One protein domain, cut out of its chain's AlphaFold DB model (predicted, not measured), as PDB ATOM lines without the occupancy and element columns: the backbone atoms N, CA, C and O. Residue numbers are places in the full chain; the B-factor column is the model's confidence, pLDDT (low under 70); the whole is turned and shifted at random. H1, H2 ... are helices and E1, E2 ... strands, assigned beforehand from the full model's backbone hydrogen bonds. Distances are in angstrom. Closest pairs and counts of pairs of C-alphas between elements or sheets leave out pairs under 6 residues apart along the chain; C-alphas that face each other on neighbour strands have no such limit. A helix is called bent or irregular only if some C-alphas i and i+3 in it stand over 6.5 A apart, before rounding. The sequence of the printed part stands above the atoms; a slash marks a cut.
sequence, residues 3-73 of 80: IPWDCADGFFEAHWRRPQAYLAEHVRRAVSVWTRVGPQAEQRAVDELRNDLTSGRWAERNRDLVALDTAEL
ATOM      1  N   ILE A   3      36.857  90.355  69.669       95.94
ATOM      2  CA  ILE A   3      35.620  89.991  70.362       95.94
ATOM      3  C   ILE A   3      34.601  89.545  69.313       95.94
ATOM      4  O   ILE A   3      34.251  90.356  68.450       95.94
ATOM      5  N   PRO A   4      34.113  88.295  69.359       97.12
ATOM      6  CA  PRO A   4      33.101  87.831  68.424       97.12
ATOM      7  C   PRO A   4      31.761  88.517  68.685       97.12
ATOM      8  O   PRO A   4      31.447  88.908  69.814       97.12
ATOM      9  N   TRP A   5      30.969  88.703  67.634       96.38
ATOM     10  CA  TRP A   5      29.698  89.424  67.723       96.38
ATOM     11  C   TRP A   5      28.675  88.754  68.653       96.38
ATOM     12  O   TRP A   5      27.788  89.428  69.185       96.38
ATOM     13  N   ASP A   6      28.804  87.444  68.854       95.50
ATOM     14  CA  ASP A   6      27.952  86.584  69.671       95.50
ATOM     15  C   ASP A   6      28.563  86.247  71.040       95.50
ATOM     16  O   ASP A   6      28.047  85.375  71.739       95.50
ATOM     17  N   CYS A   7      29.607  86.971  71.466       95.62
ATOM     18  CA  CYS A   7      30.238  86.783  72.772       95.62
ATOM     19  C   CYS A   7      29.191  86.693  73.903       95.62
ATOM     20  O   CYS A   7      28.348  87.584  74.067       95.62
ATOM     21  N   ALA A   8      29.230  85.590  74.656       92.31
ATOM     22  CA  ALA A   8      28.213  85.239  75.648       92.31
ATOM     23  C   ALA A   8      28.512  85.761  77.064       92.31
ATOM     24  O   ALA A   8      27.632  85.713  77.917       92.31
ATOM     25  N   ASP A   9      29.727  86.255  77.311       92.12
ATOM     26  CA  ASP A   9      30.186  86.665  78.647       92.12
ATOM     27  C   ASP A   9      29.427  87.893  79.189       92.12
ATOM     28  O   ASP A   9      29.207  88.016  80.390       92.12
ATOM     29  N   GLY A  10      28.934  88.767  78.300       89.31
ATOM     30  CA  GLY A  10      28.029  89.863  78.677       89.31
ATOM     31  C   GLY A  10      28.710  91.084  79.303       89.31
ATOM     32  O   GLY A  10      28.030  91.979  79.805       89.31
ATOM     33  N   PHE A  11      30.041  91.162  79.259       92.31
ATOM     34  CA  PHE A  11      30.771  92.390  79.568       92.31
ATOM     35  C   PHE A  11      30.467  93.508  78.550       92.31
ATOM     36  O   PHE A  11      29.863  93.277  77.503       92.31
ATOM     37  N   PHE A  12      30.878  94.742  78.850       90.69
ATOM     38  CA  PHE A  12      30.471  95.934  78.093       90.69
ATOM     39  C   PHE A  12      30.713  95.820  76.578       90.69
ATOM     40  O   PHE A  12      29.820  96.076  75.770       90.69
ATOM     41  N   GLU A  13      31.892  95.387  76.151       93.81
ATOM     42  CA  GLU A  13      32.164  95.281  74.726       93.81
ATOM     43  C   GLU A  13      31.438  94.093  74.066       93.81
ATOM     44  O   GLU A  13      31.279  94.114  72.853       93.81
ATOM     45  N   ALA A  14      30.905  93.105  74.798       95.44
ATOM     46  CA  ALA A  14      30.258  91.905  74.230       95.44
ATOM     47  C   ALA A  14      28.979  92.188  73.410       95.44
ATOM     48  O   ALA A  14      28.541  91.360  72.603       95.44
ATOM     49  N   HIS A  15      28.371  93.361  73.599       95.12
ATOM     50  CA  HIS A  15      27.135  93.771  72.927       95.12
ATOM     51  C   HIS A  15      27.360  94.735  71.750       95.12
ATOM     52  O   HIS A  15      26.398  95.315  71.249       95.12
ATOM     53  N   TRP A  16      28.600  94.887  71.270       95.56
ATOM     54  CA  TRP A  16      28.985  95.870  70.246       95.56
ATOM     55  C   TRP A  16      28.155  95.823  68.945       95.56
ATOM     56  O   TRP A  16      27.811  96.871  68.404       95.56
ATOM     57  N   ARG A  17      27.772  94.626  68.467       96.81
ATOM     58  CA  ARG A  17      26.892  94.431  67.288       96.81
ATOM     59  C   ARG A  17      25.422  94.199  67.656       96.81
ATOM     60  O   ARG A  17      24.563  94.108  66.783       96.81
ATOM     61  N   ARG A  18      25.121  94.054  68.947       96.06
ATOM     62  CA  ARG A  18      23.792  93.706  69.475       96.06
ATOM     63  C   ARG A  18      23.317  94.754  70.485       96.06
ATOM     64  O   ARG A  18      22.970  94.395  71.614       96.06
ATOM     65  N   PRO A  19      23.280  96.047  70.118       96.06
ATOM     66  CA  PRO A  19      22.976  97.119  71.061       96.06
ATOM     67  C   PRO A  19      21.570  96.996  71.671       96.06
ATOM     68  O   PRO A  19      21.354  97.465  72.779       96.06
ATOM     69  N   GLN A  20      20.628  96.302  71.020       96.94
ATOM     70  CA  GLN A  20      19.299  96.005  71.562       96.94
ATOM     71  C   GLN A  20      19.338  95.302  72.926       96.94
ATOM     72  O   GLN A  20      18.399  95.450  73.706       96.94
ATOM     73  N   ALA A  21      20.426  94.588  73.247       96.94
ATOM     74  CA  ALA A  21      20.630  93.999  74.568       96.94
ATOM     75  C   ALA A  21      20.574  95.067  75.673       96.94
ATOM     76  O   ALA A  21      19.973  94.840  76.720       96.94
ATOM     77  N   TYR A  22      21.083  96.272  75.402       96.81
ATOM     78  CA  TYR A  22      21.046  97.393  76.338       96.81
ATOM     79  C   TYR A  22      19.654  97.969  76.580       96.81
ATOM     80  O   TYR A  22      19.506  98.773  77.492       96.81
ATOM     81  N   LEU A  23      18.614  97.571  75.838       97.56
ATOM     82  CA  LEU A  23      17.235  97.926  76.189       97.56
ATOM     83  C   LEU A  23      16.721  97.107  77.382       97.56
ATOM     84  O   LEU A  23      15.859  97.587  78.123       97.56
ATOM     85  N   ALA A  24      17.285  95.922  77.624       97.25
ATOM     86  CA  ALA A  24      16.953  95.096  78.774       97.25
ATOM     87  C   ALA A  24      17.656  95.629  80.032       97.25
ATOM     88  O   ALA A  24      18.880  95.748  80.075       97.25
ATOM     89  N   GLU A  25      16.888  95.937  81.079       96.12
ATOM     90  CA  GLU A  25      17.455  96.501  82.310       96.12
ATOM     91  C   GLU A  25      18.496  95.578  82.950       96.12
ATOM     92  O   GLU A  25      19.556  96.048  83.354       96.12
ATOM     93  N   HIS A  26      18.244  94.267  82.993       95.56
ATOM     94  CA  HIS A  26      19.172  93.314  83.602       95.56
ATOM     95  C   HIS A  26      20.560  93.323  82.934       95.56
ATOM     96  O   HIS A  26      21.560  93.194  83.635       95.56
ATOM     97  N   VAL A  27      20.639  93.552  81.615       96.06
ATOM     98  CA  VAL A  27      21.915  93.703  80.893       96.06
ATOM     99  C   VAL A  27      22.636  94.964  81.356       96.06
ATOM    100  O   VAL A  27      23.819  94.920  81.683       96.06
ATOM    101  N   ARG A  28      21.928  96.097  81.455       96.31
ATOM    102  CA  ARG A  28      22.528  97.348  81.948       96.31
ATOM    103  C   ARG A  28      23.008  97.211  83.391       96.31
ATOM    104  O   ARG A  28      24.106  97.646  83.712       96.31
ATOM    105  N   ARG A  29      22.231  96.555  84.255       95.38
ATOM    106  CA  ARG A  29      22.592  96.330  85.665       95.38
ATOM    107  C   ARG A  29      23.774  95.369  85.841       95.38
ATOM    108  O   ARG A  29      24.473  95.482  86.843       95.38
ATOM    109  N   ALA A  30      24.037  94.490  84.874       94.75
ATOM    110  CA  ALA A  30      25.204  93.605  84.872       94.75
ATOM    111  C   ALA A  30      26.518  94.311  84.478       94.75
ATOM    112  O   ALA A  30      27.598  93.766  84.697       94.75
ATOM    113  N   VAL A  31      26.457  95.532  83.932       94.69
ATOM    114  CA  VAL A  31      27.629  96.241  83.407       94.69
ATOM    115  C   VAL A  31      27.862  97.551  84.169       94.69
ATOM    116  O   VAL A  31      27.113  98.519  84.049       94.69
ATOM    117  N   SER A  32      28.966  97.610  84.922       93.56
ATOM    118  CA  SER A  32      29.254  98.679  85.901       93.56
ATOM    119  C   SER A  32      29.241 100.117  85.359       93.56
ATOM    120  O   SER A  32      28.995 101.051  86.126       93.56
ATOM    121  N   VAL A  33      29.478 100.320  84.058       93.12
ATOM    122  CA  VAL A  33      29.439 101.655  83.440       93.12
ATOM    123  C   VAL A  33      28.052 102.293  83.557       93.12
ATOM    124  O   VAL A  33      27.958 103.478  83.868       93.12
ATOM    125  N   TRP A  34      26.979 101.509  83.419       94.56
ATOM    126  CA  TRP A  34      25.605 102.008  83.507       94.56
ATOM    127  C   TRP A  34      25.266 102.511  84.909       94.56
ATOM    128  O   TRP A  34      24.597 103.527  85.064       94.56
ATOM    129  N   THR A  35      25.810 101.866  85.941       91.31
ATOM    130  CA  THR A  35      25.673 102.333  87.325       91.31
ATOM    131  C   THR A  35      26.399 103.663  87.557       91.31
ATOM    132  O   THR A  35      25.966 104.461  88.383       91.31
ATOM    133  N   ARG A  36      27.489 103.937  86.825       94.81
ATOM    134  CA  ARG A  36      28.306 105.153  86.993       94.81
ATOM    135  C   ARG A  36      27.766 106.375  86.253       94.81
ATOM    136  O   ARG A  36      27.954 107.485  86.740       94.81
ATOM    137  N   VAL A  37      27.122 106.204  85.095       94.44
ATOM    138  CA  VAL A  37      26.626 107.341  84.284       94.44
ATOM    139  C   VAL A  37      25.441 108.073  84.923       94.44
ATOM    140  O   VAL A  37      25.181 109.231  84.597       94.44
ATOM    141  N   GLY A  38      24.741 107.420  85.852       94.44
ATOM    142  CA  GLY A  38      23.591 107.974  86.557       94.44
ATOM    143  C   GLY A  38      22.273 107.876  85.770       94.44
ATOM    144  O   GLY A  38      22.264 107.737  84.543       94.44
ATOM    145  N   PRO A  39      21.127 107.980  86.468       94.94
ATOM    146  CA  PRO A  39      19.819 107.596  85.929       94.94
ATOM    147  C   PRO A  39      19.346 108.470  84.763       94.94
ATOM    148  O   PRO A  39      18.738 107.971  83.822       94.94
ATOM    149  N   GLN A  40      19.641 109.774  84.780       97.00
ATOM    150  CA  GLN A  40      19.233 110.673  83.696       97.00
ATOM    151  C   GLN A  40      19.993 110.395  82.395       97.00
ATOM    152  O   GLN A  40      19.411 110.470  81.316       97.00
ATOM    153  N   ALA A  41      21.292 110.093  82.483       97.31
ATOM    154  CA  ALA A  41      22.087 109.743  81.313       97.31
ATOM    155  C   ALA A  41      21.699 108.358  80.780       97.31
ATOM    156  O   ALA A  41      21.550 108.208  79.570       97.31
ATOM    157  N   GLU A  42      21.464 107.388  81.675       97.44
ATOM    158  CA  GLU A  42      20.946 106.062  81.317       97.44
ATOM    159  C   GLU A  42      19.629 106.181  80.536       97.44
ATOM    160  O   GLU A  42      19.521 105.640  79.437       97.44
ATOM    161  N   GLN A  43      18.657 106.936  81.059       97.75
ATOM    162  CA  GLN A  43      17.348 107.086  80.426       97.75
ATOM    163  C   GLN A  43      17.451 107.704  79.026       97.75
ATOM    164  O   GLN A  43      16.896 107.158  78.075       97.75
ATOM    165  N   ARG A  44      18.215 108.799  78.881       98.12
ATOM    166  CA  ARG A  44      18.433 109.435  77.570       98.12
ATOM    167  C   ARG A  44      19.045 108.462  76.565       98.12
ATOM    168  O   ARG A  44      18.521 108.324  75.465       98.12
ATOM    169  N   ALA A  45      20.101 107.749  76.959       97.25
ATOM    170  CA  ALA A  45      20.778 106.795  76.085       97.25
ATOM    171  C   ALA A  45      19.855 105.643  75.650       97.25
ATOM    172  O   ALA A  45      19.860 105.254  74.484       97.25
ATOM    173  N   VAL A  46      19.037 105.109  76.563       97.94
ATOM    174  CA  VAL A  46      18.082 104.029  76.262       97.94
ATOM    175  C   VAL A  46      16.975 104.498  75.315       97.94
ATOM    176  O   VAL A  46      16.601 103.757  74.405       97.94
ATOM    177  N   ASP A  47      16.456 105.711  75.499       98.38
ATOM    178  CA  ASP A  47      15.391 106.250  74.649       98.38
ATOM    179  C   ASP A  47      15.894 106.582  73.239       98.38
ATOM    180  O   ASP A  47      15.252 106.213  72.252       98.38
ATOM    181  N   GLU A  48      17.070 107.201  73.126       98.12
ATOM    182  CA  GLU A  48      17.734 107.443  71.842       98.12
ATOM    183  C   GLU A  48      18.025 106.131  71.109       98.12
ATOM    184  O   GLU A  48      17.685 105.988  69.931       98.12
ATOM    185  N   LEU A  49      18.560 105.135  71.822       98.12
ATOM    186  CA  LEU A  49      18.829 103.818  71.260       98.12
ATOM    187  C   LEU A  49      17.549 103.139  70.763       98.12
ATOM    188  O   LEU A  49      17.532 102.593  69.660       98.12
ATOM    189  N   ARG A  50      16.458 103.181  71.539       98.50
ATOM    190  CA  ARG A  50      15.168 102.615  71.119       98.50
ATOM    191  C   ARG A  50      14.683 103.265  69.825       98.50
ATOM    192  O   ARG A  50      14.251 102.558  68.913       98.50
ATOM    193  N   ASN A  51      14.783 104.587  69.723       98.50
ATOM    194  CA  ASN A  51      14.386 105.332  68.531       98.50
ATOM    195  C   ASN A  51      15.250 104.986  67.310       98.50
ATOM    196  O   ASN A  51      14.723 104.797  66.210       98.50
ATOM    197  N   ASP A  52      16.566 104.881  67.480       98.12
ATOM    198  CA  ASP A  52      17.491 104.532  66.398       98.12
ATOM    199  C   ASP A  52      17.333 103.082  65.926       98.12
ATOM    200  O   ASP A  52      17.442 102.818  64.728       98.12
ATOM    201  N   LEU A  53      17.008 102.154  66.830       97.88
ATOM    202  CA  LEU A  53      16.703 100.766  66.474       97.88
ATOM    203  C   LEU A  53      15.352 100.641  65.767       97.88
ATOM    204  O   LEU A  53      15.261  99.973  64.741       97.88
ATOM    205  N   THR A  54      14.319 101.321  66.269       98.12
ATOM    206  CA  THR A  54      12.960 101.257  65.699       98.12
ATOM    207  C   THR A  54      12.904 101.876  64.302       98.12
ATOM    208  O   THR A  54      12.175 101.405  63.437       98.12
ATOM    209  N   SER A  55      13.697 102.923  64.062       97.94
ATOM    210  CA  SER A  55      13.798 103.582  62.755       97.94
ATOM    211  C   SER A  55      14.783 102.920  61.787       97.94
ATOM    212  O   SER A  55      14.847 103.324  60.632       97.94
ATOM    213  N   GLY A  56      15.591 101.957  62.244       97.38
ATOM    214  CA  GLY A  56      16.663 101.349  61.448       97.38
ATOM    215  C   GLY A  56      17.913 102.222  61.264       97.38
ATOM    216  O   GLY A  56      18.916 101.736  60.737       97.38
ATOM    217  N   ARG A  57      17.915 103.475  61.751       98.00
ATOM    218  CA  ARG A  57      19.050 104.409  61.626       98.00
ATOM    219  C   ARG A  57      20.339 103.861  62.216       98.00
ATOM    220  O   ARG A  57      21.414 104.141  61.690       98.00
ATOM    221  N   TRP A  58      20.247 103.092  63.303       97.69
ATOM    222  CA  TRP A  58      21.435 102.483  63.894       97.69
ATOM    223  C   TRP A  58      22.127 101.551  62.894       97.69
ATOM    224  O   TRP A  58      23.326 101.688  62.666       97.69
ATOM    225  N   ALA A  59      21.375 100.652  62.257       96.56
ATOM    226  CA  ALA A  59      21.928  99.706  61.296       96.56
ATOM    227  C   ALA A  59      22.472 100.421  60.052       96.56
ATOM    228  O   ALA A  59      23.537 100.061  59.567       96.56
ATOM    229  N   GLU A  60      21.789 101.467  59.576       97.06
ATOM    230  CA  GLU A  60      22.228 102.266  58.426       97.06
ATOM    231  C   GLU A  60      23.566 102.982  58.675       97.06
ATOM    232  O   GLU A  60      24.458 102.938  57.823       97.06
ATOM    233  N   ARG A  61      23.714 103.609  59.851       97.31
ATOM    234  CA  ARG A  61      24.935 104.319  60.272       97.31
ATOM    235  C   ARG A  61      26.101 103.378  60.556       97.31
ATOM    236  O   ARG A  61      27.248 103.770  60.389       97.31
ATOM    237  N   ASN A  62      25.802 102.157  60.990       96.88
ATOM    238  CA  ASN A  62      26.789 101.175  61.427       96.88
ATOM    239  C   ASN A  62      26.880  99.983  60.460       96.88
ATOM    240  O   ASN A  62      27.241  98.890  60.883       96.88
ATOM    241  N   ARG A  63      26.554 100.156  59.169       96.62
ATOM    242  CA  ARG A  63      26.532  99.051  58.188       96.62
ATOM    243  C   ARG A  63      27.837  98.264  58.147       96.62
ATOM    244  O   ARG A  63      27.799  97.037  58.198       96.62
ATOM    245  N   ASP A  64      28.966  98.964  58.126       96.25
ATOM    246  CA  ASP A  64      30.285  98.332  58.083       96.25
ATOM    247  C   ASP A  64      30.563  97.538  59.363       96.25
ATOM    248  O   ASP A  64      31.052  96.415  59.303       96.25
ATOM    249  N   LEU A  65      30.157  98.069  60.521       95.25
ATOM    250  CA  LEU A  65      30.243  97.373  61.807       95.25
ATOM    251  C   LEU A  65      29.360  96.115  61.817       95.25
ATOM    252  O   LEU A  65      29.778  95.057  62.276       95.25
ATOM    253  N   VAL A  66      28.142  96.206  61.283       95.25
ATOM    254  CA  VAL A  66      27.197  95.084  61.205       95.25
ATOM    255  C   VAL A  66      27.690  93.986  60.259       95.25
ATOM    256  O   VAL A  66      27.257  92.846  60.409       95.25
ATOM    257  N   ALA A  67      28.596  94.271  59.327       95.62
ATOM    258  CA  ALA A  67      29.190  93.257  58.458       95.62
ATOM    259  C   ALA A  67      30.318  92.448  59.129       95.62
ATOM    260  O   ALA A  67      30.751  91.443  58.572       95.62
ATOM    261  N   LEU A  68      30.796  92.862  60.308       97.56
ATOM    262  CA  LEU A  68      31.895  92.192  61.002       97.56
ATOM    263  C   LEU A  68      31.407  91.006  61.846       97.56
ATOM    264  O   LEU A  68      30.413  91.103  62.570       97.56
ATOM    265  N   ASP A  69      32.178  89.917  61.832       97.38
ATOM    266  CA  ASP A  69      31.991  88.789  62.755       97.38
ATOM    267  C   ASP A  69      32.743  88.983  64.079       97.38
ATOM    268  O   ASP A  69      32.352  88.459  65.121       97.38
ATOM    269  N   THR A  70      33.819  89.767  64.058       97.56
ATOM    270  CA  THR A  70      34.643  90.056  65.233       97.56
ATOM    271  C   THR A  70      35.148  91.495  65.191       97.56
ATOM    272  O   THR A  70      35.465  91.987  64.108       97.56
ATOM    273  N   ALA A  71      35.300  92.140  66.349       96.62
ATOM    274  CA  ALA A  71      35.815  93.505  66.451       96.62
ATOM    275  C   ALA A  71      37.034  93.606  67.384       96.62
ATOM    276  O   ALA A  71      37.121  92.921  68.407       96.62
ATOM    277  N   GLU A  72      37.977  94.479  67.032       95.62
ATOM    278  CA  GLU A  72      39.057  94.920  67.918       95.62
ATOM    279  C   GLU A  72      38.524  96.082  68.763       95.62
ATOM    280  O   GLU A  72      38.217  97.141  68.222       95.62
ATOM    281  N   LEU A  73      38.365  95.867  70.071       94.44
ATOM    282  CA  LEU A  73      37.761  96.839  70.993       94.44
ATOM    283  C   LEU A  73      38.687  97.142  72.183       94.44
ATOM    284  O   LEU A  73      38.232  97.405  73.289       94.44
TER     285      LEU A  73
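AT A GLANCE: This is residues 3 to 73 of the 80 residues of an uncharacterized protein of Actinoplanes sp. NBRC 14428 (UniProt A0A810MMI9). Picture an uneven ring of chain: the long helix H5 makes one side, the short helices H3 and H4 turn the chain at one end, and H6 and H7 lead it back from the other end to the small strand E1, which pairs with residues 3 to 4. H2 lies inside the ring near the middle and packs on H5, and H1 is also near the middle. The printed part has 71 residues with seven named helices and one named strand, in the order H1 H2 H3 H4 H5 H6 H7 E1, and its class is mostly helix. The whole is compact, with a radius of gyration of the C-alphas of 12.4 A and spans of 32 by 28 by 16 A.

IN THESE COORDINATES: Start at C-alpha 3 and go on to C-alpha 12 at (30.471, 95.934, 78.093), where H1, residues 12 to 15, begins and runs 6.5 A. H2, residues 19 to 23, runs 7.7 A; H3, residues 25 to 30, runs 8.7 A; H4, residues 32 to 37, runs 9.2 A. Find C-alpha 39 at (19.819, 107.596, 85.929); from there H5, residues 39 to 54, runs 22.3 A. H6, residues 57 to 61, runs 6.0 A, and H7, residues 63 to 66, runs 5.0 A. E1, residues 70 to 72, runs 7.1 A and ends at C-alpha 72 at (39.057, 94.920, 67.918).

HOW THE PARTS SIT: Look first at residues 3 to 4, paired antiparallel with residues 70 to 71 of E1; E1 pairs with no named strand. H1 is irregular, but only just: C-alphas 12 and 15 are 6.52 A apart. H1 and H2 are close but not clearly touching, the closest C-alphas being those of His 15 and Ala 21, 6.7 A apart. H2 touches residues 46 to 53 of H5, the closest C-alphas being those of Leu 23 and Val 46, 6.2 A apart. H3 and H4 only just touch, with 3 pairs of C-alphas within 8 A, and only at the corner, at a steep tilt of 66 degrees, opposite ways; the C-alphas of Arg 28 and Trp 34 are closest, 5.8 A apart. H5 and H6 only just touch, with 3 such pairs, and only at the corner; the C-alphas of Asp 52 and Trp 58 are closest, 5.1 A apart. H6 and H7 are close but not clearly touching, with the C-alphas of Ala 59 and Val 66 closest at 7.0 A. In H3, H4, H5 and H6 every O i to N i+4 pair is within hydrogen-bond range; in H2 it is 0 of 1, beside 2 of 2 O i to N i+3 pairs, and H1 and H7 are too short for an i+4 pair.

THE WHOLE: The C-alphas farthest apart are those of Gln 40 and Asp 69, 32.9 A. The printed part has no cut, and each link between named elements is tight. No printed residue has a pLDDT under 70.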